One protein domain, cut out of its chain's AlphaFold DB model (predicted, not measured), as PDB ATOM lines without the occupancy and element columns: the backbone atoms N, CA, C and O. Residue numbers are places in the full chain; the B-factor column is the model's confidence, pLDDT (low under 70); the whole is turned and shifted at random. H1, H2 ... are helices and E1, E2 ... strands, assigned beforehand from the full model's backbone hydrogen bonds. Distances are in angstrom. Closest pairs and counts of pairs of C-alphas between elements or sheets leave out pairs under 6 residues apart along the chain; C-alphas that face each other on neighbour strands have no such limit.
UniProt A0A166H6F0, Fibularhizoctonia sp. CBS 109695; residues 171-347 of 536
ATOM      1  N   ALA A 171      -4.191 -17.762  25.176       55.03
ATOM      2  CA  ALA A 171      -4.803 -17.799  26.511       55.03
ATOM      3  C   ALA A 171      -4.057 -16.923  27.528       55.03
ATOM      4  O   ALA A 171      -4.655 -16.189  28.309       55.03
ATOM      5  N   SER A 172      -2.723 -16.976  27.506       52.72
ATOM      6  CA  SER A 172      -1.896 -16.148  28.387       52.72
ATOM      7  C   SER A 172      -1.930 -14.672  27.986       52.72
ATOM      8  O   SER A 172      -1.823 -13.815  28.864       52.72
ATOM      9  N   ALA A 173      -2.063 -14.366  26.691       56.41
ATOM     10  CA  ALA A 173      -2.211 -12.998  26.204       56.41
ATOM     11  C   ALA A 173      -3.578 -12.426  26.597       56.41
ATOM     12  O   ALA A 173      -3.625 -11.376  27.223       56.41
ATOM     13  N   GLU A 174      -4.668 -13.153  26.362       60.31
ATOM     14  CA  GLU A 174      -6.028 -12.753  26.744       60.31
ATOM     15  C   GLU A 174      -6.174 -12.559  28.254       60.31
ATOM     16  O   GLU A 174      -6.702 -11.544  28.704       60.31
ATOM     17  N   MET A 175      -5.603 -13.455  29.063       59.22
ATOM     18  CA  MET A 175      -5.575 -13.286  30.520       59.22
ATOM     19  C   MET A 175      -4.712 -12.092  30.967       59.22
ATOM     20  O   MET A 175      -4.993 -11.473  31.996       59.22
ATOM     21  N   SER A 176      -3.683 -11.728  30.193       56.66
ATOM     22  CA  SER A 176      -2.875 -10.522  30.435       56.66
ATOM     23  C   SER A 176      -3.617  -9.238  30.049       56.66
ATOM     24  O   SER A 176      -3.457  -8.219  30.721       56.66
ATOM     25  N   ILE A 177      -4.467  -9.287  29.019       58.53
ATOM     26  CA  ILE A 177      -5.364  -8.189  28.635       58.53
ATOM     27  C   ILE A 177      -6.465  -8.015  29.681       58.53
ATOM     28  O   ILE A 177      -6.702  -6.904  30.144       58.53
ATOM     29  N   LEU A 178      -7.071  -9.107  30.156       59.66
ATOM     30  CA  LEU A 178      -8.075  -9.058  31.221       59.66
ATOM     31  C   LEU A 178      -7.515  -8.409  32.495       59.66
ATOM     32  O   LEU A 178      -8.194  -7.671  33.203       59.66
ATOM     33  N   LYS A 179      -6.228  -8.616  32.767       59.16
ATOM     34  CA  LYS A 179      -5.503  -7.930  33.840       59.16
ATOM     35  C   LYS A 179      -5.307  -6.425  33.587       59.16
ATOM     36  O   LYS A 179      -5.293  -5.649  34.539       59.16
ATOM     37  N   TYR A 180      -5.144  -5.999  32.335       55.91
ATOM     38  CA  TYR A 180      -5.120  -4.579  31.969       55.91
ATOM     39  C   TYR A 180      -6.502  -3.934  32.148       55.91
ATOM     40  O   TYR A 180      -6.599  -2.804  32.611       55.91
ATOM     41  N   ILE A 181      -7.552  -4.693  31.854       51.62
ATOM     42  CA  ILE A 181      -8.953  -4.262  31.822       51.62
ATOM     43  C   ILE A 181      -9.632  -4.340  33.200       51.62
ATOM     44  O   ILE A 181     -10.470  -3.518  33.546       51.62
ATOM     45  N   THR A 182      -9.139  -5.181  34.110       54.88
ATOM     46  CA  THR A 182      -9.446  -5.083  35.554       54.88
ATOM     47  C   THR A 182      -8.814  -3.847  36.232       54.88
ATOM     48  O   THR A 182      -8.724  -3.775  37.465       54.88
ATOM     49  N   ARG A 183      -8.393  -2.829  35.456       56.03
ATOM     50  CA  ARG A 183      -7.979  -1.520  35.971       56.03
ATOM     51  C   ARG A 183      -9.186  -0.613  36.259       56.03
ATOM     52  O   ARG A 183     -10.128  -0.550  35.470       56.03
ATOM     53  N   PRO A 184      -9.158   0.166  37.358       47.44
ATOM     54  CA  PRO A 184     -10.339   0.847  37.910       47.44
ATOM     55  C   PRO A 184     -11.021   1.916  37.035       47.44
ATOM     56  O   PRO A 184     -12.058   2.452  37.438       47.44
ATOM     57  N   ALA A 185     -10.444   2.291  35.891       49.22
ATOM     58  CA  ALA A 185     -10.861   3.492  35.178       49.22
ATOM     59  C   ALA A 185     -12.217   3.327  34.463       49.22
ATOM     60  O   ALA A 185     -13.116   4.119  34.755       49.22
ATOM     61  N   ASN A 186     -12.435   2.283  33.645       50.25
ATOM     62  CA  ASN A 186     -13.517   2.332  32.641       50.25
ATOM     63  C   ASN A 186     -14.478   1.128  32.551       50.25
ATOM     64  O   ASN A 186     -15.489   1.232  31.865       50.25
ATOM     65  N   HIS A 187     -14.261   0.026  33.273       61.91
ATOM     66  CA  HIS A 187     -15.082  -1.178  33.062       61.91
ATOM     67  C   HIS A 187     -16.352  -1.184  33.907       61.91
ATOM     68  O   HIS A 187     -16.310  -1.431  35.116       61.91
ATOM     69  N   CYS A 188     -17.486  -0.933  33.257       70.56
ATOM     70  CA  CYS A 188     -18.794  -1.255  33.806       70.56
ATOM     71  C   CYS A 188     -19.050  -2.767  33.723       70.56
ATOM     72  O   CYS A 188     -18.476  -3.470  32.886       70.56
ATOM     73  N   TYR A 189     -19.946  -3.246  34.582       78.25
ATOM     74  CA  TYR A 189     -20.361  -4.642  34.655       78.25
ATOM     75  C   TYR A 189     -20.623  -5.276  33.279       78.25
ATOM     76  O   TYR A 189     -20.115  -6.356  33.002       78.25
ATOM     77  N   ARG A 190     -21.360  -4.584  32.399       77.56
ATOM     78  CA  ARG A 190     -21.742  -5.079  31.067       77.56
ATOM     79  C   ARG A 190     -20.530  -5.371  30.184       77.56
ATOM     80  O   ARG A 190     -20.389  -6.497  29.722       77.56
ATOM     81  N   ALA A 191     -19.636  -4.392  30.025       75.94
ATOM     82  CA  ALA A 191     -18.423  -4.543  29.221       75.94
ATOM     83  C   ALA A 191     -17.519  -5.673  29.743       75.94
ATOM     84  O   ALA A 191     -16.872  -6.370  28.971       75.94
ATOM     85  N   PHE A 192     -17.494  -5.885  31.063       80.38
ATOM     86  CA  PHE A 192     -16.743  -6.988  31.653       80.38
ATOM     87  C   PHE A 192     -17.431  -8.349  31.475       80.38
ATOM     88  O   PHE A 192     -16.767  -9.324  31.143       80.38
ATOM     89  N   ALA A 193     -18.733  -8.448  31.744       82.69
ATOM     90  CA  ALA A 193     -19.412  -9.730  31.894       82.69
ATOM     91  C   ALA A 193     -19.712 -10.412  30.556       82.69
ATOM     92  O   ALA A 193     -19.557 -11.628  30.454       82.69
ATOM     93  N   THR A 194     -20.122  -9.649  29.537       84.31
ATOM     94  CA  THR A 194     -20.672 -10.198  28.291       84.31
ATOM     95  C   THR A 194     -19.967  -9.665  27.051       84.31
ATOM     96  O   THR A 194     -19.437  -8.562  27.021       84.31
ATOM     97  N   SER A 195     -19.954 -10.487  26.007       85.12
ATOM     98  CA  SER A 195     -19.572 -10.127  24.647       85.12
ATOM     99  C   SER A 195     -20.626  -9.278  23.930       85.12
ATOM    100  O   SER A 195     -20.308  -8.763  22.865       85.12
ATOM    101  N   LYS A 196     -21.849  -9.118  24.473       84.56
ATOM    102  CA  LYS A 196     -22.916  -8.279  23.893       84.56
ATOM    103  C   LYS A 196     -22.372  -6.880  23.604       84.56
ATOM    104  O   LYS A 196     -21.919  -6.175  24.504       84.56
ATOM    105  N   TYR A 197     -22.447  -6.487  22.340       79.38
ATOM    106  CA  TYR A 197     -22.039  -5.182  21.852       79.38
ATOM    107  C   TYR A 197     -23.280  -4.378  21.483       79.38
ATOM    108  O   TYR A 197     -24.158  -4.867  20.775       79.38
ATOM    109  N   ASP A 198     -23.342  -3.128  21.926       75.44
ATOM    110  CA  ASP A 198     -24.382  -2.197  21.505       75.44
ATOM    111  C   ASP A 198     -23.726  -0.936  20.940       75.44
ATOM    112  O   ASP A 198     -23.055  -0.170  21.635       75.44
ATOM    113  N   SER A 199     -23.907  -0.745  19.632       68.38
ATOM    114  CA  SER A 199     -23.324   0.361  18.875       68.38
ATOM    115  C   SER A 199     -23.829   1.725  19.345       68.38
ATOM    116  O   SER A 199     -23.106   2.719  19.231       68.38
ATOM    117  N   LYS A 200     -25.036   1.791  19.922       66.69
ATOM    118  CA  LYS A 200     -25.630   3.035  20.433       66.69
ATOM    119  C   LYS A 200     -24.914   3.527  21.684       66.69
ATOM    120  O   LYS A 200     -24.870   4.732  21.926       66.69
ATOM    121  N   GLU A 201     -24.317   2.615  22.447       63.88
ATOM    122  CA  GLU A 201     -23.589   2.935  23.676       63.88
ATOM    123  C   GLU A 201     -22.200   3.521  23.399       63.88
ATOM    124  O   GLU A 201     -21.571   4.044  24.318       63.88
ATOM    125  N   LYS A 202     -21.726   3.451  22.142       61.03
ATOM    126  CA  LYS A 202     -20.372   3.856  21.724       61.03
ATOM    127  C   LYS A 202     -19.311   3.345  22.710       61.03
ATOM    128  O   LYS A 202     -18.550   4.151  23.256       61.03
ATOM    129  N   PRO A 203     -19.285   2.027  22.989       61.94
ATOM    130  CA  PRO A 203     -18.424   1.475  24.019       61.94
ATOM    131  C   PRO A 203     -16.970   1.789  23.689       61.94
ATOM    132  O   PRO A 203     -16.558   1.803  22.524       61.94
ATOM    133  N   ASN A 204     -16.188   2.060  24.732       62.84
ATOM    134  CA  ASN A 204     -14.774   2.286  24.543       62.84
ATOM    135  C   ASN A 204     -14.148   1.009  23.969       62.84
ATOM    136  O   ASN A 204     -14.137  -0.039  24.602       62.84
ATOM    137  N   MET A 205     -13.603   1.109  22.762       61.94
ATOM    138  CA  MET A 205     -13.005  -0.014  22.052       61.94
ATOM    139  C   MET A 205     -11.667  -0.465  22.670       61.94
ATOM    140  O   MET A 205     -11.165  -1.531  22.324       61.94
ATOM    141  N   GLN A 206     -11.091   0.288  23.615       59.56
ATOM    142  CA  GLN A 206     -10.050  -0.253  24.499       59.56
ATOM    143  C   GLN A 206     -10.597  -1.316  25.468       59.56
ATOM    144  O   GLN A 206      -9.843  -2.183  25.898       59.56
ATOM    145  N   ASP A 207     -11.905  -1.312  25.724       60.50
ATOM    146  CA  ASP A 207     -12.583  -2.135  26.724       60.50
ATOM    147  C   ASP A 207     -13.408  -3.274  26.090       60.50
ATOM    148  O   ASP A 207     -14.250  -3.874  26.750       60.50
ATOM    149  N   ALA A 208     -13.172  -3.585  24.808       65.88
ATOM    150  CA  ALA A 208     -13.961  -4.556  24.042       65.88
ATOM    151  C   ALA A 208     -13.687  -6.035  24.392       65.88
ATOM    152  O   ALA A 208     -14.324  -6.921  23.813       65.88
ATOM    153  N   ILE A 209     -12.752  -6.325  25.313       75.62
ATOM    154  CA  ILE A 209     -12.616  -7.669  25.888       75.62
ATOM    155  C   ILE A 209     -13.648  -7.863  26.999       75.62
ATOM    156  O   ILE A 209     -13.797  -7.022  27.885       75.62
ATOM    157  N   SER A 210     -14.270  -9.034  27.013       81.31
ATOM    158  CA  SER A 210     -15.145  -9.468  28.096       81.31
ATOM    159  C   SER A 210     -14.735 -10.842  28.613       81.31
ATOM    160  O   SER A 210     -14.025 -11.604  27.948       81.31
ATOM    161  N   LEU A 211     -15.203 -11.173  29.813       85.56
ATOM    162  CA  LEU A 211     -15.058 -12.493  30.405       85.56
ATOM    163  C   LEU A 211     -15.696 -13.564  29.512       85.56
ATOM    164  O   LEU A 211     -15.077 -14.606  29.299       85.56
ATOM    165  N   GLU A 212     -16.881 -13.292  28.951       88.06
ATOM    166  CA  GLU A 212     -17.542 -14.180  27.984       88.06
ATOM    167  C   GLU A 212     -16.694 -14.377  26.717       88.06
ATOM    168  O   GLU A 212     -16.541 -15.506  26.261       88.06
ATOM    169  N   GLY A 213     -16.072 -13.320  26.182       82.44
ATOM    170  CA  GLY A 213     -15.207 -13.426  25.001       82.44
ATOM    171  C   GLY A 213     -14.015 -14.368  25.215       82.44
ATOM    172  O   GLY A 213     -13.750 -15.237  24.384       82.44
ATOM    173  N   ILE A 214     -13.342 -14.262  26.366       82.06
ATOM    174  CA  ILE A 214     -12.230 -15.159  26.736       82.06
ATOM    175  C   ILE A 214     -12.743 -16.586  26.980       82.06
ATOM    176  O   ILE A 214     -12.135 -17.561  26.540       82.06
ATOM    177  N   HIS A 215     -13.882 -16.723  27.664       88.56
ATOM    178  CA  HIS A 215     -14.560 -18.005  27.870       88.56
ATOM    179  C   HIS A 215     -14.836 -18.722  26.539       88.56
ATOM    180  O   HIS A 215     -14.508 -19.902  26.394       88.56
ATOM    181  N   ASN A 216     -15.350 -18.004  25.538       86.75
ATOM    182  CA  ASN A 216     -15.664 -18.563  24.224       86.75
ATOM    183  C   ASN A 216     -14.415 -19.132  23.539       86.75
ATOM    184  O   ASN A 216     -14.446 -20.242  23.005       86.75
ATOM    185  N   ASN A 217     -13.296 -18.411  23.602       79.25
ATOM    186  CA  ASN A 217     -12.031 -18.870  23.034       79.25
ATOM    187  C   ASN A 217     -11.492 -20.119  23.753       79.25
ATOM    188  O   ASN A 217     -11.025 -21.062  23.104       79.25
ATOM    189  N   VAL A 218     -11.614 -20.185  25.083       80.69
ATOM    190  CA  VAL A 218     -11.185 -21.356  25.864       80.69
ATOM    191  C   VAL A 218     -11.992 -22.607  25.506       80.69
ATOM    192  O   VAL A 218     -11.404 -23.686  25.412       80.69
ATOM    193  N   HIS A 219     -13.292 -22.491  25.221       82.00
ATOM    194  CA  HIS A 219     -14.101 -23.613  24.717       82.00
ATOM    195  C   HIS A 219     -13.525 -24.235  23.441       82.00
ATOM    196  O   HIS A 219     -13.413 -25.462  23.355       82.00
ATOM    197  N   VAL A 220     -13.054 -23.417  22.494       73.50
ATOM    198  CA  VAL A 220     -12.381 -23.901  21.273       73.50
ATOM    199  C   VAL A 220     -11.039 -24.540  21.576       73.50
ATOM    200  O   VAL A 220     -10.728 -25.603  21.044       73.50
ATOM    201  N   TRP A 221     -10.235 -23.922  22.435       72.56
ATOM    202  CA  TRP A 221      -8.912 -24.449  22.772       72.56
ATOM    203  C   TRP A 221      -8.975 -25.771  23.536       72.56
ATOM    204  O   TRP A 221      -8.086 -26.605  23.382       72.56
ATOM    205  N   MET A 222     -10.022 -25.978  24.340       69.25
ATOM    206  CA  MET A 222     -10.269 -27.237  25.044       69.25
ATOM    207  C   MET A 222     -10.890 -28.296  24.132       69.25
ATOM    208  O   MET A 222     -10.512 -29.467  24.194       69.25
ATOM    209  N   GLY A 223     -11.882 -27.905  23.329       62.69
ATOM    210  CA  GLY A 223     -12.632 -28.825  22.483       62.69
ATOM    211  C   GLY A 223     -11.875 -29.236  21.229       62.69
ATOM    212  O   GLY A 223     -12.001 -30.378  20.797       62.69
ATOM    213  N   GLY A 224     -11.065 -28.347  20.662       60.53
ATOM    214  CA  GLY A 224     -10.467 -28.537  19.349       60.53
ATOM    215  C   GLY A 224     -11.502 -28.575  18.231       60.53
ATOM    216  O   GLY A 224     -12.704 -28.462  18.461       60.53
ATOM    217  N   GLN A 225     -11.046 -28.792  16.997       52.12
ATOM    218  CA  GLN A 225     -11.965 -28.941  15.871       52.12
ATOM    219  C   GLN A 225     -12.937 -30.103  16.161       52.12
ATOM    220  O   GLN A 225     -12.492 -31.229  16.418       52.12
ATOM    221  N   TRP A 226     -14.245 -29.808  16.143       53.25
ATOM    222  CA  TRP A 226     -15.359 -30.752  16.346       53.25
ATOM    223  C   TRP A 226     -15.553 -31.314  17.764       53.25
ATOM    224  O   TRP A 226     -16.328 -32.260  17.941       53.25
ATOM    225  N   GLY A 227     -14.837 -30.809  18.771       60.66
ATOM    226  CA  GLY A 227     -15.014 -31.282  20.145       60.66
ATOM    227  C   GLY A 227     -16.353 -30.863  20.740       60.66
ATOM    228  O   GLY A 227     -16.886 -29.812  20.418       60.66
ATOM    229  N   GLN A 228     -16.889 -31.646  21.675       64.50
ATOM    230  CA  GLN A 228     -18.157 -31.281  22.328       64.50
ATOM    231  C   GLN A 228     -18.076 -29.929  23.047       64.50
ATOM    232  O   GLN A 228     -19.035 -29.166  23.020       64.50
ATOM    233  N   ALA A 229     -16.915 -29.610  23.627       68.88
ATOM    234  CA  ALA A 229     -16.685 -28.338  24.303       68.88
ATOM    235  C   ALA A 229     -16.783 -27.117  23.372       68.88
ATOM    236  O   ALA A 229     -16.953 -26.024  23.880       68.88
ATOM    237  N   THR A 230     -16.741 -27.264  22.041       70.88
ATOM    238  CA  THR A 230     -16.905 -26.125  21.114       70.88
ATOM    239  C   THR A 230     -18.364 -25.820  20.782       70.88
ATOM    240  O   THR A 230     -18.640 -24.862  20.075       70.88
ATOM    241  N   HIS A 231     -19.317 -26.622  21.262       73.19
ATOM    242  CA  HIS A 231     -20.725 -26.491  20.899       73.19
ATOM    243  C   HIS A 231     -21.591 -26.304  22.143       73.19
ATOM    244  O   HIS A 231     -21.738 -27.230  22.944       73.19
ATOM    245  N   ALA A 232     -22.228 -25.136  22.266       81.56
ATOM    246  CA  ALA A 232     -23.070 -24.781  23.410       81.56
ATOM    247  C   ALA A 232     -24.073 -25.875  23.840       81.56
ATOM    248  O   ALA A 232     -24.130 -26.166  25.036       81.56
ATOM    249  N   PRO A 233     -24.783 -26.576  22.926       80.50
ATOM    250  CA  PRO A 233     -25.772 -27.583  23.322       80.50
ATOM    251  C   PRO A 233     -25.190 -28.821  24.016       80.50
ATOM    252  O   PRO A 233     -25.930 -29.563  24.662       80.50
ATOM    253  N   VAL A 234     -23.889 -29.094  23.851       78.56
ATOM    254  CA  VAL A 234     -23.251 -30.325  24.346       78.56
ATOM    255  C   VAL A 234     -21.968 -30.098  25.150       78.56
ATOM    256  O   VAL A 234     -21.413 -31.060  25.682       78.56
ATOM    257  N   ALA A 235     -21.505 -28.857  25.304       81.75
ATOM    258  CA  ALA A 235     -20.254 -28.552  25.996       81.75
ATOM    259  C   ALA A 235     -20.235 -29.047  27.452       81.75
ATOM    260  O   ALA A 235     -19.228 -29.591  27.904       81.75
ATOM    261  N   ALA A 236     -21.369 -28.958  28.156       85.81
ATOM    262  CA  ALA A 236     -21.493 -29.365  29.557       85.81
ATOM    263  C   ALA A 236     -21.320 -30.877  29.814       85.81
ATOM    264  O   ALA A 236     -21.131 -31.289  30.963       85.81
ATOM    265  N   PHE A 237     -21.356 -31.718  28.769       79.88
ATOM    266  CA  PHE A 237     -21.106 -33.159  28.900       79.88
ATOM    267  C   PHE A 237     -19.617 -33.502  29.069       79.88
ATOM    268  O   PHE A 237     -19.296 -34.597  29.546       79.88
ATOM    269  N   ASP A 238     -18.701 -32.593  28.715       75.44
ATOM    270  CA  ASP A 238     -17.277 -32.748  29.009       75.44
ATOM    271  C   ASP A 238     -16.993 -32.319  30.463       75.44
ATOM    272  O   ASP A 238     -17.214 -31.159  30.801       75.44
ATOM    273  N   PRO A 239     -16.466 -33.186  31.351       79.50
ATOM    274  CA  PRO A 239     -16.205 -32.824  32.747       79.50
ATOM    275  C   PRO A 239     -15.300 -31.599  32.953       79.50
ATOM    276  O   PRO A 239     -15.385 -30.949  33.997       79.50
ATOM    277  N   VAL A 240     -14.434 -31.267  31.988       79.81
ATOM    278  CA  VAL A 240     -13.592 -30.062  32.072       79.81
ATOM    279  C   VAL A 240     -14.399 -28.776  31.914       79.81
ATOM    280  O   VAL A 240     -13.956 -27.751  32.424       79.81
ATOM    281  N   PHE A 241     -15.605 -28.827  31.338       84.19
ATOM    282  CA  PHE A 241     -16.555 -27.711  31.340       84.19
ATOM    283  C   PHE A 241     -16.697 -27.103  32.738       84.19
ATOM    284  O   PHE A 241     -16.516 -25.905  32.928       84.19
ATOM    285  N   TRP A 242     -16.916 -27.942  33.751       87.44
ATOM    286  CA  TRP A 242     -17.122 -27.490  35.127       87.44
ATOM    287  C   TRP A 242     -15.856 -26.887  35.743       87.44
ATOM    288  O   TRP A 242     -15.941 -25.931  36.507       87.44
ATOM    289  N   MET A 243     -14.673 -27.396  35.384       87.94
ATOM    290  CA  MET A 243     -13.398 -26.812  35.825       87.94
ATOM    291  C   MET A 243     -13.142 -25.457  35.158       87.94
ATOM    292  O   MET A 243     -12.669 -24.526  35.809       87.94
ATOM    293  N   HIS A 244     -13.477 -25.335  33.872       86.25
ATOM    294  CA  HIS A 244     -13.409 -24.078  33.143       86.25
ATOM    295  C   HIS A 244     -14.354 -23.038  33.754       86.25
ATOM    296  O   HIS A 244     -13.897 -21.961  34.133       86.25
ATOM    297  N   HIS A 245     -15.629 -23.384  33.953       94.31
ATOM    298  CA  HIS A 245     -16.626 -22.486  34.538       94.31
ATOM    299  C   HIS A 245     -16.343 -22.140  36.008       94.31
ATOM    300  O   HIS A 245     -16.608 -21.013  36.413       94.31
ATOM    301  N   ALA A 246     -15.709 -23.026  36.786       93.56
ATOM    302  CA  ALA A 246     -15.209 -22.673  38.118       93.56
ATOM    303  C   ALA A 246     -14.112 -21.592  38.061       93.56
ATOM    304  O   ALA A 246     -14.047 -20.716  38.920       93.56
ATOM    305  N   ASN A 247     -13.247 -21.609  37.041       89.12
ATOM    306  CA  ASN A 247     -12.265 -20.540  36.861       89.12
ATOM    307  C   ASN A 247     -12.893 -19.249  36.301       89.12
ATOM    308  O   ASN A 247     -12.437 -18.165  36.656       89.12
ATOM    309  N   VAL A 248     -13.937 -19.345  35.470       90.56
ATOM    310  CA  VAL A 248     -14.730 -18.180  35.029       90.56
ATOM    311  C   VAL A 248     -15.386 -17.499  36.233       90.56
ATOM    312  O   VAL A 248     -15.198 -16.300  36.420       90.56
ATOM    313  N   ASP A 249     -16.044 -18.267  37.108       94.19
ATOM    314  CA  ASP A 249     -16.618 -17.765  38.364       94.19
ATOM    315  C   ASP A 249     -15.545 -17.147  39.275       94.19
ATOM    316  O   ASP A 249     -15.716 -16.044  39.792       94.19
ATOM    317  N   ARG A 250     -14.370 -17.783  39.391       91.44
ATOM    318  CA  ARG A 250     -13.227 -17.215  40.122       91.44
ATOM    319  C   ARG A 250     -12.813 -15.843  39.604       91.44
ATOM    320  O   ARG A 250     -12.555 -14.940  40.399       91.44
ATOM    321  N   ILE A 251     -12.695 -15.690  38.289       87.50
ATOM    322  CA  ILE A 251     -12.302 -14.425  37.662       87.50
ATOM    323  C   ILE A 251     -13.381 -13.361  37.888       87.50
ATOM    324  O   ILE A 251     -13.053 -12.225  38.237       87.50
ATOM    325  N   PHE A 252     -14.652 -13.735  37.755       88.56
ATOM    326  CA  PHE A 252     -15.788 -12.862  38.020       88.56
ATOM    327  C   PHE A 252     -15.813 -12.379  39.479       88.56
ATOM    328  O   PHE A 252     -15.890 -11.178  39.731       88.56
ATOM    329  N   ALA A 253     -15.619 -13.279  40.443       89.31
ATOM    330  CA  ALA A 253     -15.562 -12.940  41.862       89.31
ATOM    331  C   ALA A 253     -14.349 -12.049  42.212       89.31
ATOM    332  O   ALA A 253     -14.445 -11.146  43.047       89.31
ATOM    333  N   ILE A 254     -13.205 -12.246  41.541       88.19
ATOM    334  CA  ILE A 254     -12.046 -11.341  41.637       88.19
ATOM    335  C   ILE A 254     -12.395  -9.945  41.118       88.19
ATOM    336  O   ILE A 254     -12.064  -8.961  41.782       88.19
ATOM    337  N   TYR A 255     -13.068  -9.842  39.970       85.44
ATOM    338  CA  TYR A 255     -13.551  -8.565  39.450       85.44
ATOM    339  C   TYR A 255     -14.496  -7.889  40.450       85.44
ATOM    340  O   TYR A 255     -14.242  -6.758  40.857       85.44
ATOM    341  N   GLN A 256     -15.515  -8.591  40.948       84.62
ATOM    342  CA  GLN A 256     -16.439  -8.026  41.934       84.62
ATOM    343  C   GLN A 256     -15.704  -7.491  43.170       84.62
ATOM    344  O   GLN A 256     -15.968  -6.369  43.599       84.62
ATOM    345  N   ALA A 257     -14.731  -8.238  43.704       86.00
ATOM    346  CA  ALA A 257     -13.943  -7.797  44.853       86.00
ATOM    347  C   ALA A 257     -13.121  -6.533  44.551       86.00
ATOM    348  O   ALA A 257     -13.112  -5.602  45.351       86.00
ATOM    349  N   LEU A 258     -12.463  -6.460  43.387       82.75
ATOM    350  CA  LEU A 258     -11.637  -5.310  42.995       82.75
ATOM    351  C   LEU A 258     -12.436  -4.014  42.795       82.75
ATOM    352  O   LEU A 258     -11.871  -2.928  42.952       82.75
ATOM    353  N   TYR A 259     -13.724  -4.122  42.464       77.94
ATOM    354  CA  TYR A 259     -14.603  -2.989  42.168       77.94
ATOM    355  C   TYR A 259     -15.745  -2.823  43.187       77.94
ATOM    356  O   TYR A 259     -16.643  -2.006  42.982       77.94
ATOM    357  N   ASN A 260     -15.698  -3.541  44.313       73.31
ATOM    358  CA  ASN A 260     -16.743  -3.542  45.341       73.31
ATOM    359  C   ASN A 260     -17.038  -2.137  45.905       73.31
ATOM    360  O   ASN A 260     -18.183  -1.790  46.164       73.31
ATOM    361  N   ALA A 261     -16.011  -1.285  46.021       61.50
ATOM    362  CA  ALA A 261     -16.157   0.100  46.483       61.50
ATOM    363  C   ALA A 261     -16.951   1.001  45.515       61.50
ATOM    364  O   ALA A 261     -17.357   2.102  45.883       61.50
ATOM    365  N   ASN A 262     -17.157   0.558  44.273       65.00
ATOM    366  CA  ASN A 262     -17.960   1.249  43.282       65.00
ATOM    367  C   ASN A 262     -19.017   0.287  42.735       65.00
ATOM    368  O   ASN A 262     -18.883  -0.230  41.627       65.00
ATOM    369  N   GLU A 263     -20.078   0.063  43.513       61.31
ATOM    370  CA  GLU A 263     -21.248  -0.715  43.078       61.31
ATOM    371  C   GLU A 263     -21.808  -0.205  41.749       61.31
ATOM    372  O   GLU A 263     -22.231  -1.000  40.914       61.31
ATOM    373  N   LYS A 264     -21.677   1.110  41.494       59.44
ATOM    374  CA  LYS A 264     -22.067   1.721  40.222       59.44
ATOM    375  C   LYS A 264     -21.281   1.222  38.999       59.44
ATOM    376  O   LYS A 264     -21.686   1.446  37.864       59.44
ATOM    377  N   LYS A 265     -20.141   0.569  39.214       60.69
ATOM    378  CA  LYS A 265     -19.318  -0.042  38.165       60.69
ATOM    379  C   LYS A 265     -19.300  -1.566  38.260       60.69
ATOM    380  O   LYS A 265     -19.271  -2.207  37.219       60.69
ATOM    381  N   SER A 266     -19.345  -2.132  39.468       62.69
ATOM    382  CA  SER A 266     -19.157  -3.570  39.709       62.69
ATOM    383  C   SER A 266     -20.406  -4.435  39.588       62.69
ATOM    384  O   SER A 266     -20.265  -5.656  39.515       62.69
ATOM    385  N   TRP A 267     -21.608  -3.851  39.587       74.56
ATOM    386  CA  TRP A 267     -22.849  -4.625  39.568       74.56
ATOM    387  C   TRP A 267     -24.004  -3.846  38.931       74.56
ATOM    388  O   TRP A 267     -24.524  -2.928  39.554       74.56
ATOM    389  N   TRP A 268     -24.376  -4.192  37.689       71.56
ATOM    390  CA  TRP A 268     -25.602  -3.771  36.965       71.56
ATOM    391  C   TRP A 268     -26.089  -2.313  37.075       71.56
ATOM    392  O   TRP A 268     -27.260  -2.014  36.846       71.56
ATOM    393  N   ALA A 269     -25.231  -1.368  37.430       55.62
ATOM    394  CA  ALA A 269     -25.755  -0.126  37.954       55.62
ATOM    395  C   ALA A 269     -26.307   0.850  36.913       55.62
ATOM    396  O   ALA A 269     -25.818   0.973  35.791       55.62
ATOM    397  N   ALA A 270     -27.269   1.628  37.413       47.19
ATOM    398  CA  ALA A 270     -28.163   2.597  36.781       47.19
ATOM    399  C   ALA A 270     -27.555   3.699  35.881       47.19
ATOM    400  O   ALA A 270     -28.287   4.590  35.457       47.19
ATOM    401  N   THR A 271     -26.249   3.693  35.610       42.78
ATOM    402  CA  THR A 271     -25.592   4.642  34.690       42.78
ATOM    403  C   THR A 271     -25.091   3.991  33.403       42.78
ATOM    404  O   THR A 271     -24.579   4.696  32.538       42.78
ATOM    405  N   GLY A 272     -25.228   2.669  33.268       47.50
ATOM    406  CA  GLY A 272     -25.166   2.004  31.972       47.50
ATOM    407  C   GLY A 272     -26.507   2.131  31.239       47.50
ATOM    408  O   GLY A 272     -27.535   2.353  31.890       47.50
ATOM    409  N   PRO A 273     -26.528   2.012  29.906       42.94
ATOM    410  CA  PRO A 273     -27.766   1.943  29.139       42.94
ATOM    411  C   PRO A 273     -28.658   0.870  29.754       42.94
ATOM    412  O   PRO A 273     -28.186  -0.215  30.097       42.94
ATOM    413  N   LYS A 274     -29.922   1.227  30.009       45.69
ATOM    414  CA  LYS A 274     -30.888   0.297  30.591       45.69
ATOM    415  C   LYS A 274     -30.961  -0.903  29.659       45.69
ATOM    416  O   LYS A 274     -31.413  -0.752  28.526       45.69
ATOM    417  N   ASP A 275     -30.494  -2.054  30.130       50.41
ATOM    418  CA  ASP A 275     -30.745  -3.305  29.438       50.41
ATOM    419  C   ASP A 275     -32.262  -3.460  29.369       50.41
ATOM    420  O   ASP A 275     -32.955  -3.359  30.385       50.41
ATOM    421  N   THR A 276     -32.792  -3.602  28.164       52.16
ATOM    422  CA  THR A 276     -34.214  -3.885  27.985       52.16
ATOM    423  C   THR A 276     -34.518  -5.358  28.231       52.16
ATOM    424  O   THR A 276     -35.687  -5.700  28.387       52.16
ATOM    425  N   ASP A 277     -33.489  -6.215  28.279       59.53
ATOM    426  CA  ASP A 277     -33.675  -7.658  28.157       59.53
ATOM    427  C   ASP A 277     -33.560  -8.396  29.502       59.53
ATOM    428  O   ASP A 277     -34.424  -9.223  29.794       59.53
ATOM    429  N   GLU A 278     -32.554  -8.091  30.340       76.00
ATOM    430  CA  GLU A 278     -32.326  -8.755  31.635       76.00
ATOM    431  C   GLU A 278     -31.795  -7.803  32.737       76.00
ATOM    432  O   GLU A 278     -30.939  -6.947  32.504       76.00
ATOM    433  N   THR A 279     -32.268  -7.976  33.977       80.56
ATOM    434  CA  THR A 279     -31.842  -7.226  35.178       80.56
ATOM    435  C   THR A 279     -31.257  -8.173  36.237       80.56
ATOM    436  O   THR A 279     -31.374  -9.394  36.104       80.56
ATOM    437  N   PRO A 280     -30.640  -7.670  37.326       84.94
ATOM    438  CA  PRO A 280     -30.176  -8.527  38.421       84.94
ATOM    439  C   PRO A 280     -31.270  -9.376  39.073       84.94
ATOM    440  O   PRO A 280     -30.958 -10.398  39.682       84.94
ATOM    441  N   GLU A 281     -32.524  -8.941  38.954       87.56
ATOM    442  CA  GLU A 281     -33.732  -9.595  39.461       87.56
ATOM    443  C   GLU A 281     -34.338 -10.578  38.447       87.56
ATOM    444  O   GLU A 281     -35.282 -11.299  38.778       87.56
ATOM    445  N   THR A 282     -33.818 -10.634  37.215       87.12
ATOM    446  CA  THR A 282     -34.208 -11.667  36.255       87.12
ATOM    447  C   THR A 282     -33.889 -13.039  36.843       87.12
ATOM    448  O   THR A 282     -32.757 -13.326  37.242       87.12
ATOM    449  N   LEU A 283     -34.915 -13.889  36.905       90.88
ATOM    450  CA  LEU A 283     -34.809 -15.239  37.446       90.88
ATOM    451  C   LEU A 283     -33.869 -16.093  36.587       90.88
ATOM    452  O   LEU A 283     -33.871 -15.998  35.360       90.88
ATOM    453  N   LEU A 284     -33.116 -16.974  37.241       91.19
ATOM    454  CA  LEU A 284     -32.129 -17.877  36.649       91.19
ATOM    455  C   LEU A 284     -32.632 -19.334  36.702       91.19
ATOM    456  O   LEU A 284     -32.112 -20.152  37.469       91.19
ATOM    457  N   PRO A 285     -33.677 -19.705  35.936       88.69
ATOM    458  CA  PRO A 285     -34.134 -21.085  35.894       88.69
ATOM    459  C   PRO A 285     -33.047 -22.005  35.302       88.69
ATOM    460  O   PRO A 285     -32.278 -21.579  34.439       88.69
ATOM    461  N   PRO A 286     -32.987 -23.285  35.710       92.44
ATOM    462  CA  PRO A 286     -33.869 -23.966  36.660       92.44
ATOM    463  C   PRO A 286     -33.305 -24.001  38.097       92.44
ATOM    464  O   PRO A 286     -33.601 -24.933  38.850       92.44
ATOM    465  N   PHE A 287     -32.447 -23.055  38.494       94.88
ATOM    466  CA  PHE A 287     -31.727 -23.131  39.767       94.88
ATOM    467  C   PHE A 287     -32.600 -22.655  40.933       94.88
ATOM    468  O   PHE A 287     -32.960 -21.481  41.006       94.88
ATOM    469  N   HIS A 288     -32.928 -23.561  41.857       95.12
ATOM    470  CA  HIS A 288     -33.785 -23.274  43.008       95.12
ATOM    471  C   HIS A 288     -32.981 -23.159  44.307       95.12
ATOM    472  O   HIS A 288     -32.019 -23.899  44.524       95.12
ATOM    473  N   THR A 289     -33.420 -22.262  45.185       91.50
ATOM    474  CA  THR A 289     -32.997 -22.179  46.583       91.50
ATOM    475  C   THR A 289     -33.543 -23.361  47.389       91.50
ATOM    476  O   THR A 289     -34.423 -24.102  46.943       91.50
ATOM    477  N   ASP A 290     -33.078 -23.498  48.628       88.62
ATOM    478  CA  ASP A 290     -33.603 -24.443  49.621       88.62
ATOM    479  C   ASP A 290     -35.107 -24.267  49.905       88.62
ATOM    480  O   ASP A 290     -35.786 -25.216  50.295       88.62
ATOM    481  N   LYS A 291     -35.642 -23.067  49.668       91.81
ATOM    482  CA  LYS A 291     -37.060 -22.726  49.835       91.81
ATOM    483  C   LYS A 291     -37.905 -22.991  48.588       91.81
ATOM    484  O   LYS A 291     -39.100 -22.707  48.603       91.81
ATOM    485  N   GLY A 292     -37.308 -23.494  47.507       91.50
ATOM    486  CA  GLY A 292     -38.006 -23.727  46.242       91.50
ATOM    487  C   GLY A 292     -38.293 -22.453  45.442       91.50
ATOM    488  O   GLY A 292     -39.076 -22.499  44.499       91.50
ATOM    489  N   THR A 293     -37.671 -21.320  45.782       93.75
ATOM    490  CA  THR A 293     -37.690 -20.114  44.934       93.75
ATOM    491  C   THR A 293     -36.568 -20.190  43.904       93.75
ATOM    492  O   THR A 293     -35.533 -20.786  44.181       93.75
ATOM    493  N   ILE A 294     -36.728 -19.581  42.730       95.00
ATOM    494  CA  ILE A 294     -35.661 -19.538  41.716       95.00
ATOM    495  C   ILE A 294     -34.629 -18.472  42.114       95.00
ATOM    496  O   ILE A 294     -35.003 -17.421  42.637       95.00
ATOM    497  N   TYR A 295     -33.339 -18.753  41.914       94.81
ATOM    498  CA  TYR A 295     -32.272 -17.770  42.118       94.81
ATOM    499  C   TYR A 295     -32.401 -16.595  41.141       94.81
ATOM    500  O   TYR A 295     -32.798 -16.777  39.995       94.81
ATOM    501  N   ASP A 296     -31.997 -15.407  41.573       92.81
ATOM    502  CA  ASP A 296     -31.677 -14.270  40.711       92.81
ATOM    503  C   ASP A 296     -30.173 -13.952  40.826       92.81
ATOM    504  O   ASP A 296     -29.447 -14.576  41.614       92.81
ATOM    505  N   SER A 297     -29.675 -12.992  40.044       90.88
ATOM    506  CA  SER A 297     -28.249 -12.637  40.082       90.88
ATOM    507  C   SER A 297     -27.853 -12.052  41.443       90.88
ATOM    508  O   SER A 297     -26.751 -12.309  41.935       90.88
ATOM    509  N   ASN A 298     -28.747 -11.296  42.094       88.94
ATOM    510  CA  ASN A 298     -28.500 -10.721  43.420       88.94
ATOM    511  C   ASN A 298     -28.279 -11.803  44.493       88.94
ATOM    512  O   ASN A 298     -27.401 -11.655  45.349       88.94
ATOM    513  N   GLY A 299     -29.028 -12.905  44.431       90.44
ATOM    514  CA  GLY A 299     -28.950 -14.033  45.356       90.44
ATOM    515  C   GLY A 299     -27.646 -14.828  45.269       90.44
ATOM    516  O   GLY A 299     -27.255 -15.456  46.254       90.44
ATOM    517  N   VAL A 300     -26.946 -14.762  44.132       91.31
ATOM    518  CA  VAL A 300     -25.668 -15.459  43.889       91.31
ATOM    519  C   VAL A 300     -24.459 -14.523  43.824       91.31
ATOM    520  O   VAL A 300     -23.338 -14.982  43.623       91.31
ATOM    521  N   ARG A 301     -24.650 -13.214  44.042       87.38
ATOM    522  CA  ARG A 301     -23.576 -12.205  43.981       87.38
ATOM    523  C   ARG A 301     -22.435 -12.482  44.966       87.38
ATOM    524  O   ARG A 301     -21.280 -12.212  44.652       87.38
ATOM    525  N   ASP A 302     -22.764 -12.960  46.164       87.94
ATOM    526  CA  ASP A 302     -21.800 -13.256  47.228       87.94
ATOM    527  C   ASP A 302     -21.544 -14.763  47.313       87.94
ATOM    528  O   ASP A 302     -22.282 -15.505  47.965       87.94
ATOM    529  N   VAL A 303     -20.459 -15.202  46.673       90.44
ATOM    530  CA  VAL A 303     -20.054 -16.614  46.621       90.44
ATOM    531  C   VAL A 303     -19.858 -17.240  48.007       90.44
ATOM    532  O   VAL A 303     -20.088 -18.438  48.179       90.44
ATOM    533  N   ALA A 304     -19.522 -16.443  49.032       90.06
ATOM    534  CA  ALA A 304     -19.369 -16.955  50.392       90.06
ATOM    535  C   ALA A 304     -20.703 -17.446  50.977       90.06
ATOM    536  O   ALA A 304     -20.710 -18.403  51.756       90.06
ATOM    537  N   LYS A 305     -21.838 -16.864  50.560       90.69
ATOM    538  CA  LYS A 305     -23.184 -17.334  50.945       90.69
ATOM    539  C   LYS A 305     -23.546 -18.674  50.309       90.69
ATOM    540  O   LYS A 305     -24.389 -19.383  50.844       90.69
ATOM    541  N   LEU A 306     -22.881 -19.037  49.213       91.75
ATOM    542  CA  LEU A 306     -23.021 -20.335  48.549       91.75
ATOM    543  C   LEU A 306     -22.089 -21.406  49.148       91.75
ATOM    544  O   LEU A 306     -22.055 -22.538  48.672       91.75
ATOM    545  N   GLY A 307     -21.335 -21.072  50.202       93.44
ATOM    546  CA  GLY A 307     -20.495 -22.021  50.937       93.44
ATOM    547  C   GLY A 307     -19.106 -22.248  50.337       93.44
ATOM    548  O   GLY A 307     -18.416 -23.180  50.752       93.44
ATOM    549  N   TYR A 308     -18.671 -21.407  49.394       95.12
ATOM    550  CA  TYR A 308     -17.341 -21.501  48.793       95.12
ATOM    551  C   TYR A 308     -16.664 -20.135  48.634       95.12
ATOM    552  O   TYR A 308     -17.227 -19.076  48.889       95.12
ATOM    553  N   THR A 309     -15.383 -20.166  48.280       95.31
ATOM    554  CA  THR A 309     -14.543 -18.981  48.077       95.31
ATOM    555  C   THR A 309     -13.256 -19.382  47.354       95.31
ATOM    556  O   THR A 309     -12.962 -20.571  47.203       95.31
ATOM    557  N   TYR A 310     -12.452 -18.395  46.965       94.50
ATOM    558  CA  TYR A 310     -11.194 -18.593  46.249       94.50
ATOM    559  C   TYR A 310      -9.979 -18.191  47.096       94.50
ATOM    560  O   TYR A 310     -10.094 -17.324  47.968       94.50
ATOM    561  N   PRO A 311      -8.785 -18.769  46.853       93.81
ATOM    562  CA  PRO A 311      -7.560 -18.410  47.576       93.81
ATOM    563  C   PRO A 311      -7.231 -16.908  47.561       93.81
ATOM    564  O   PRO A 311      -6.603 -16.390  48.492       93.81
ATOM    565  N   GLU A 312      -7.652 -16.188  46.522       90.56
ATOM    566  CA  GLU A 312      -7.517 -14.737  46.389       90.56
ATOM    567  C   GLU A 312      -8.473 -13.969  47.305       90.56
ATOM    568  O   GLU A 312      -8.080 -12.934  47.837       90.56
ATOM    569  N   LEU A 313      -9.672 -14.506  47.549       92.12
ATOM    570  CA  LEU A 313     -10.826 -13.804  48.127       92.12
ATOM    571  C   LEU A 313     -11.055 -14.099  49.614       92.12
ATOM    572  O   LEU A 313     -12.160 -13.980  50.138       92.12
ATOM    573  N   GLN A 314      -9.994 -14.483  50.322       92.62
ATOM    574  CA  GLN A 314     -10.049 -14.831  51.741       92.62
ATOM    575  C   GLN A 314     -10.152 -13.581  52.634       92.62
ATOM    576  O   GLN A 314      -9.223 -13.273  53.385       92.62
ATOM    577  N   ARG A 315     -11.268 -12.839  52.541       89.94
ATOM    578  CA  ARG A 315     -11.480 -11.534  53.198       89.94
ATOM    579  C   ARG A 315     -11.275 -11.572  54.714       89.94
ATOM    580  O   ARG A 315     -10.785 -10.597  55.279       89.94
ATOM    581  N   TRP A 316     -11.586 -12.697  55.359       92.38
ATOM    582  CA  TRP A 316     -11.426 -12.907  56.806       92.38
ATOM    583  C   TRP A 316      -9.964 -12.941  57.282       92.38
ATOM    584  O   TRP A 316      -9.715 -12.926  58.482       92.38
ATOM    585  N   LYS A 317      -8.981 -12.979  56.370       94.69
ATOM    586  CA  LYS A 317      -7.554 -12.835  56.713       94.69
ATOM    587  C   LYS A 317      -7.117 -11.381  56.922       94.69
ATOM    588  O   LYS A 317      -5.955 -11.145  57.241       94.69
ATOM    589  N   PHE A 318      -8.015 -10.421  56.718       94.50
ATOM    590  CA  PHE A 318      -7.730  -8.993  56.806       94.50
ATOM    591  C   PHE A 318      -8.625  -8.342  57.863       94.50
ATOM    592  O   PHE A 318      -9.786  -8.740  57.990       94.50
ATOM    593  N   PRO A 319      -8.135  -7.321  58.588       93.69
ATOM    594  CA  PRO A 319      -8.957  -6.571  59.531       93.69
ATOM    595  C   PRO A 319     -10.225  -5.993  58.887       93.69
ATOM    596  O   PRO A 319     -10.308  -5.780  57.672       93.69
ATOM    597  N   SER A 320     -11.226  -5.714  59.712       89.75
ATOM    598  CA  SER A 320     -12.372  -4.902  59.297       89.75
ATOM    599  C   SER A 320     -11.971  -3.429  59.162       89.75
ATOM    600  O   SER A 320     -10.986  -2.981  59.748       89.75
ATOM    601  N   GLY A 321     -12.748  -2.665  58.394       89.50
ATOM    602  CA  GLY A 321     -12.544  -1.228  58.200       89.50
ATOM    603  C   GLY A 321     -11.650  -0.859  57.005       89.50
ATOM    604  O   GLY A 321     -11.111  -1.740  56.328       89.50
ATOM    605  N   PRO A 322     -11.485   0.451  56.730       89.69
ATOM    606  CA  PRO A 322     -10.879   0.941  55.488       89.69
ATOM    607  C   PRO A 322      -9.449   0.447  55.248       89.69
ATOM    608  O   PRO A 322      -9.113   0.035  54.141       89.69
ATOM    609  N   ALA A 323      -8.610   0.421  56.287       90.12
ATOM    610  CA  ALA A 323      -7.227  -0.048  56.170       90.12
ATOM    611  C   ALA A 323      -7.145  -1.544  55.817       90.12
ATOM    612  O   ALA A 323      -6.321  -1.952  54.996       90.12
ATOM    613  N   GLY A 324      -8.029  -2.360  56.399       92.69
ATOM    614  CA  GLY A 324      -8.129  -3.779  56.072       92.69
ATOM    615  C   GLY A 324      -8.634  -4.020  54.651       92.69
ATOM    616  O   GLY A 324      -8.147  -4.928  53.981       92.69
ATOM    617  N   GLU A 325      -9.534  -3.166  54.157       89.25
ATOM    618  CA  GLU A 325     -10.005  -3.212  52.772       89.25
ATOM    619  C   GLU A 325      -8.893  -2.866  51.776       89.25
ATOM    620  O   GLU A 325      -8.665  -3.600  50.817       89.25
ATOM    621  N   VAL A 326      -8.110  -1.818  52.049       90.19
ATOM    622  CA  VAL A 326      -6.936  -1.469  51.233       90.19
ATOM    623  C   VAL A 326      -5.938  -2.630  51.180       90.19
ATOM    624  O   VAL A 326      -5.465  -2.989  50.097       90.19
ATOM    625  N   ALA A 327      -5.648  -3.261  52.321       93.00
ATOM    626  CA  ALA A 327      -4.748  -4.411  52.388       93.00
ATOM    627  C   ALA A 327      -5.298  -5.642  51.643       93.00
ATOM    628  O   ALA A 327      -4.543  -6.340  50.958       93.00
ATOM    629  N   TYR A 328      -6.606  -5.892  51.735       92.44
ATOM    630  CA  TYR A 328      -7.288  -6.976  51.031       92.44
ATOM    631  C   TYR A 328      -7.204  -6.802  49.509       92.44
ATOM    632  O   TYR A 328      -6.707  -7.688  48.809       92.44
ATOM    633  N   ILE A 329      -7.581  -5.626  49.002       88.88
ATOM    634  CA  ILE A 329      -7.516  -5.293  47.574       88.88
ATOM    635  C   ILE A 329      -6.073  -5.353  47.058       88.88
ATOM    636  O   ILE A 329      -5.813  -5.905  45.984       88.88
ATOM    637  N   ALA A 330      -5.106  -4.849  47.831       89.06
ATOM    638  CA  ALA A 330      -3.688  -4.956  47.492       89.06
ATOM    639  C   ALA A 330      -3.219  -6.422  47.412       89.06
ATOM    640  O   ALA A 330      -2.447  -6.777  46.518       89.06
ATOM    641  N   SER A 331      -3.714  -7.292  48.301       92.00
ATOM    642  CA  SER A 331      -3.412  -8.726  48.274       92.00
ATOM    643  C   SER A 331      -3.961  -9.414  47.028       92.00
ATOM    644  O   SER A 331      -3.224 -10.176  46.394       92.00
ATOM    645  N   ILE A 332      -5.208  -9.118  46.640       89.00
ATOM    646  CA  ILE A 332      -5.806  -9.642  45.403       89.00
ATOM    647  C   ILE A 332      -4.943  -9.233  44.212       89.00
ATOM    648  O   ILE A 332      -4.476 -10.094  43.470       89.00
ATOM    649  N   ARG A 333      -4.637  -7.933  44.078       84.88
ATOM    650  CA  ARG A 333      -3.783  -7.423  42.993       84.88
ATOM    651  C   ARG A 333      -2.430  -8.125  42.960       84.88
ATOM    652  O   ARG A 333      -1.999  -8.557  41.898       84.88
ATOM    653  N   LYS A 334      -1.773  -8.300  44.110       85.75
ATOM    654  CA  LYS A 334      -0.480  -8.993  44.197       85.75
ATOM    655  C   LYS A 334      -0.568 -10.444  43.709       85.75
ATOM    656  O   LYS A 334       0.268 -10.854  42.907       85.75
ATOM    657  N   LYS A 335      -1.563 -11.210  44.170       86.62
ATOM    658  CA  LYS A 335      -1.756 -12.616  43.774       86.62
ATOM    659  C   LYS A 335      -2.075 -12.735  42.284       86.62
ATOM    660  O   LYS A 335      -1.392 -13.470  41.577       86.62
ATOM    661  N   THR A 336      -3.037 -11.954  41.795       80.00
ATOM    662  CA  THR A 336      -3.421 -11.929  40.377       80.00
ATOM    663  C   THR A 336      -2.244 -11.516  39.491       80.00
ATOM    664  O   THR A 336      -2.010 -12.132  38.452       80.00
ATOM    665  N   ASN A 337      -1.437 -10.542  39.926       76.25
ATOM    666  CA  ASN A 337      -0.247 -10.116  39.195       76.25
ATOM    667  C   ASN A 337       0.810 -11.218  39.071       76.25
ATOM    668  O   ASN A 337       1.483 -11.261  38.043       76.25
ATOM    669  N   GLY A 338       0.956 -12.061  40.097       77.31
ATOM    670  CA  GLY A 338       1.889 -13.188  40.095       77.31
ATOM    671  C   GLY A 338       1.410 -14.380  39.264       77.31
ATOM    672  O   GLY A 338       2.233 -15.056  38.659       77.31
ATOM    673  N   LEU A 339       0.097 -14.623  39.207       77.56
ATOM    674  CA  LEU A 339      -0.486 -15.716  38.417       77.56
ATOM    675  C   LEU A 339      -0.519 -15.414  36.918       77.56
ATOM    676  O   LEU A 339      -0.314 -16.311  36.105       77.56
ATOM    677  N   TYR A 340      -0.763 -14.153  36.565       73.38
ATOM    678  CA  TYR A 340      -0.831 -13.693  35.181       73.38
ATOM    679  C   TYR A 340       0.178 -12.557  35.001       73.38
ATOM    680  O   TYR A 340      -0.207 -11.381  34.989       73.38
ATOM    681  N   PRO A 341       1.492 -12.844  34.977       65.56
ATOM    682  CA  PRO A 341       2.480 -11.807  34.720       65.56
ATOM    683  C   PRO A 341       2.189 -11.177  33.356       65.56
ATOM    684  O   PRO A 341       1.823 -11.876  32.414       65.56
ATOM    685  N   LEU A 342       2.334  -9.849  33.255       59.44
ATOM    686  CA  LEU A 342       2.328  -9.236  31.927       59.44
ATOM    687  C   LEU A 342       3.489  -9.849  31.150       59.44
ATOM    688  O   LEU A 342       4.553 -10.093  31.730       59.44
ATOM    689  N   SER A 343       3.299 -10.092  29.856       53.97
ATOM    690  CA  SER A 343       4.431 -10.468  29.018       53.97
ATOM    691  C   SER A 343       5.529  -9.407  29.169       53.97
ATOM    692  O   SER A 343       5.234  -8.216  29.299       53.97
ATOM    693  N   ALA A 344       6.800  -9.819  29.157       48.62
ATOM    694  CA  ALA A 344       7.916  -8.873  29.236       48.62
ATOM    695  C   ALA A 344       7.793  -7.772  28.163       48.62
ATOM    696  O   ALA A 344       8.123  -6.624  28.421       48.62
ATOM    697  N   LYS A 345       7.210  -8.091  26.997       44.22
ATOM    698  CA  LYS A 345       6.914  -7.129  25.928       44.22
ATOM    699  C   LYS A 345       5.847  -6.090  26.316       44.22
ATOM    700  O   LYS A 345       6.117  -4.904  26.160       44.22
ATOM    701  N   MET A 346       4.713  -6.491  26.905       49.88
ATOM    702  CA  MET A 346       3.708  -5.550  27.451       49.88
ATOM    703  C   MET A 346       4.247  -4.719  28.624       49.88
ATOM    704  O   MET A 346       3.752  -3.628  28.895       49.88
ATOM    705  N   ALA A 347       5.233  -5.242  29.361       50.91
ATOM    706  CA  ALA A 347       5.864  -4.527  30.466       50.91
ATOM    707  C   ALA A 347       6.896  -3.479  30.001       50.91
ATOM    708  O   ALA A 347       7.147  -2.528  30.738       50.91
TER     709      ALA A 347
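What this domain is: This is residues 171 to 347 of the 536 residues of a protein of Fibularhizoctonia sp. CBS 109695 (UniProt A0A166H6F0). Three helices, H1, H3 and H4, stand side by side with their centres in a triangle; H4, the longest, lies nearest the middle of the domain, and H8 crosses its later part at a steep tilt. Well away from these helices, the small strand hairpin E1 and E2 makes one end of the domain, and the short H9 lies far off at the other; long loops join many of the parts. The printed part has 177 residues, with nine named helices and two named strands in the order H1 H2 H3 H4 H5 E1 E2 H6 H7 H8 H9; the strands form one antiparallel sheet in the order E1 - E2, and the class is mostly helix. The whole is compact, with a radius of gyration of the C-alphas of 17.2 A and spans of 51 by 49 by 38 A.

How they stand to each other: E1, residues 283 to 288, and E2, residues 294 to 296, are antiparallel neighbours and a hairpin, with 135 degrees between their directions. N 284 and O 295 are 2.8 A apart and N 295 and O 287 2.9 A, both within hydrogen-bond range. H6, residues 297 to 300, follows E2 with no residue between them. H7, residues 303 to 306, is close to H6 but not clearly touching it, the closest C-alphas being those of Val 300 and Leu 306 at 7.2 A. In the same way H7 is close to but not clearly touching H4, residues 240 to 259; their closest C-alphas, of Ala 253 and Val 303, are 7.5 A apart. E1, E2 and H6 are apart from H4. H4 touches H3, residues 211 to 223, with its residues 248 to 252 alone, the closest C-alphas being those of His 215 and Val 248 at 7.2 A; the two form a helical hairpin, opposite ways at a shallow tilt of 20 degrees. H1, residues 171 to 181, touches H3 at a shallow tilt of 5 degrees, opposite ways, closest at the C-alphas of Glu 174 and Ile 214, 6.7 A. H1 and H4 are near each other, with 5 pairs of C-alphas within 10 A. H8, residues 322 to 339, touches H4 with its residues 329 to 332 alone, closest at the C-alphas of Leu 258 and Ile 329, 6.2 A, opposite ways at a steep tilt of 39 degrees. H5, residues 263 to 266, touches H4, with the C-alphas of Tyr 259 and Ser 266 at 5.2 A. H2, residues 189 to 193, only just touches H3, with 3 pairs of C-alphas within 8 A, the closest being those of Ala 193 and Leu 211 at 5.4 A. H9, residues 344 to 347, touches no helix. Every O i to N i+4 pair is within hydrogen-bond range in H1, H2, H4 and H8, and 8 of 9 are in H3; H5, H6, H7 and H9 are too short for such a pair.

Where its parts are: E1 measures 9.8 A from first to last C-alpha. H4 measures 28.9 A, from C-alpha 240 at (-13.592, -30.062, 32.072) to C-alpha 259 at (-14.603, -2.989, 42.168). H8 measures 26.0 A, H3 18.3 A and H1 15.1 A. H1 begins at C-alpha 171, (-4.803, -17.799, 26.511).

The domain as a whole: The C-alphas farthest apart, of Lys 291 and Lys 345, are 52.4 A apart. The printed part has no cut. The long links are H2 to H3, H3 to H4, H5 to E1 and H7 to H8. The mean pLDDT of the printed part is 76.7; 57 residues are under 70, namely 171 to 187, 199 to 208, 222 to 229, 261 to 266, 269 to 277 and 341 to 347.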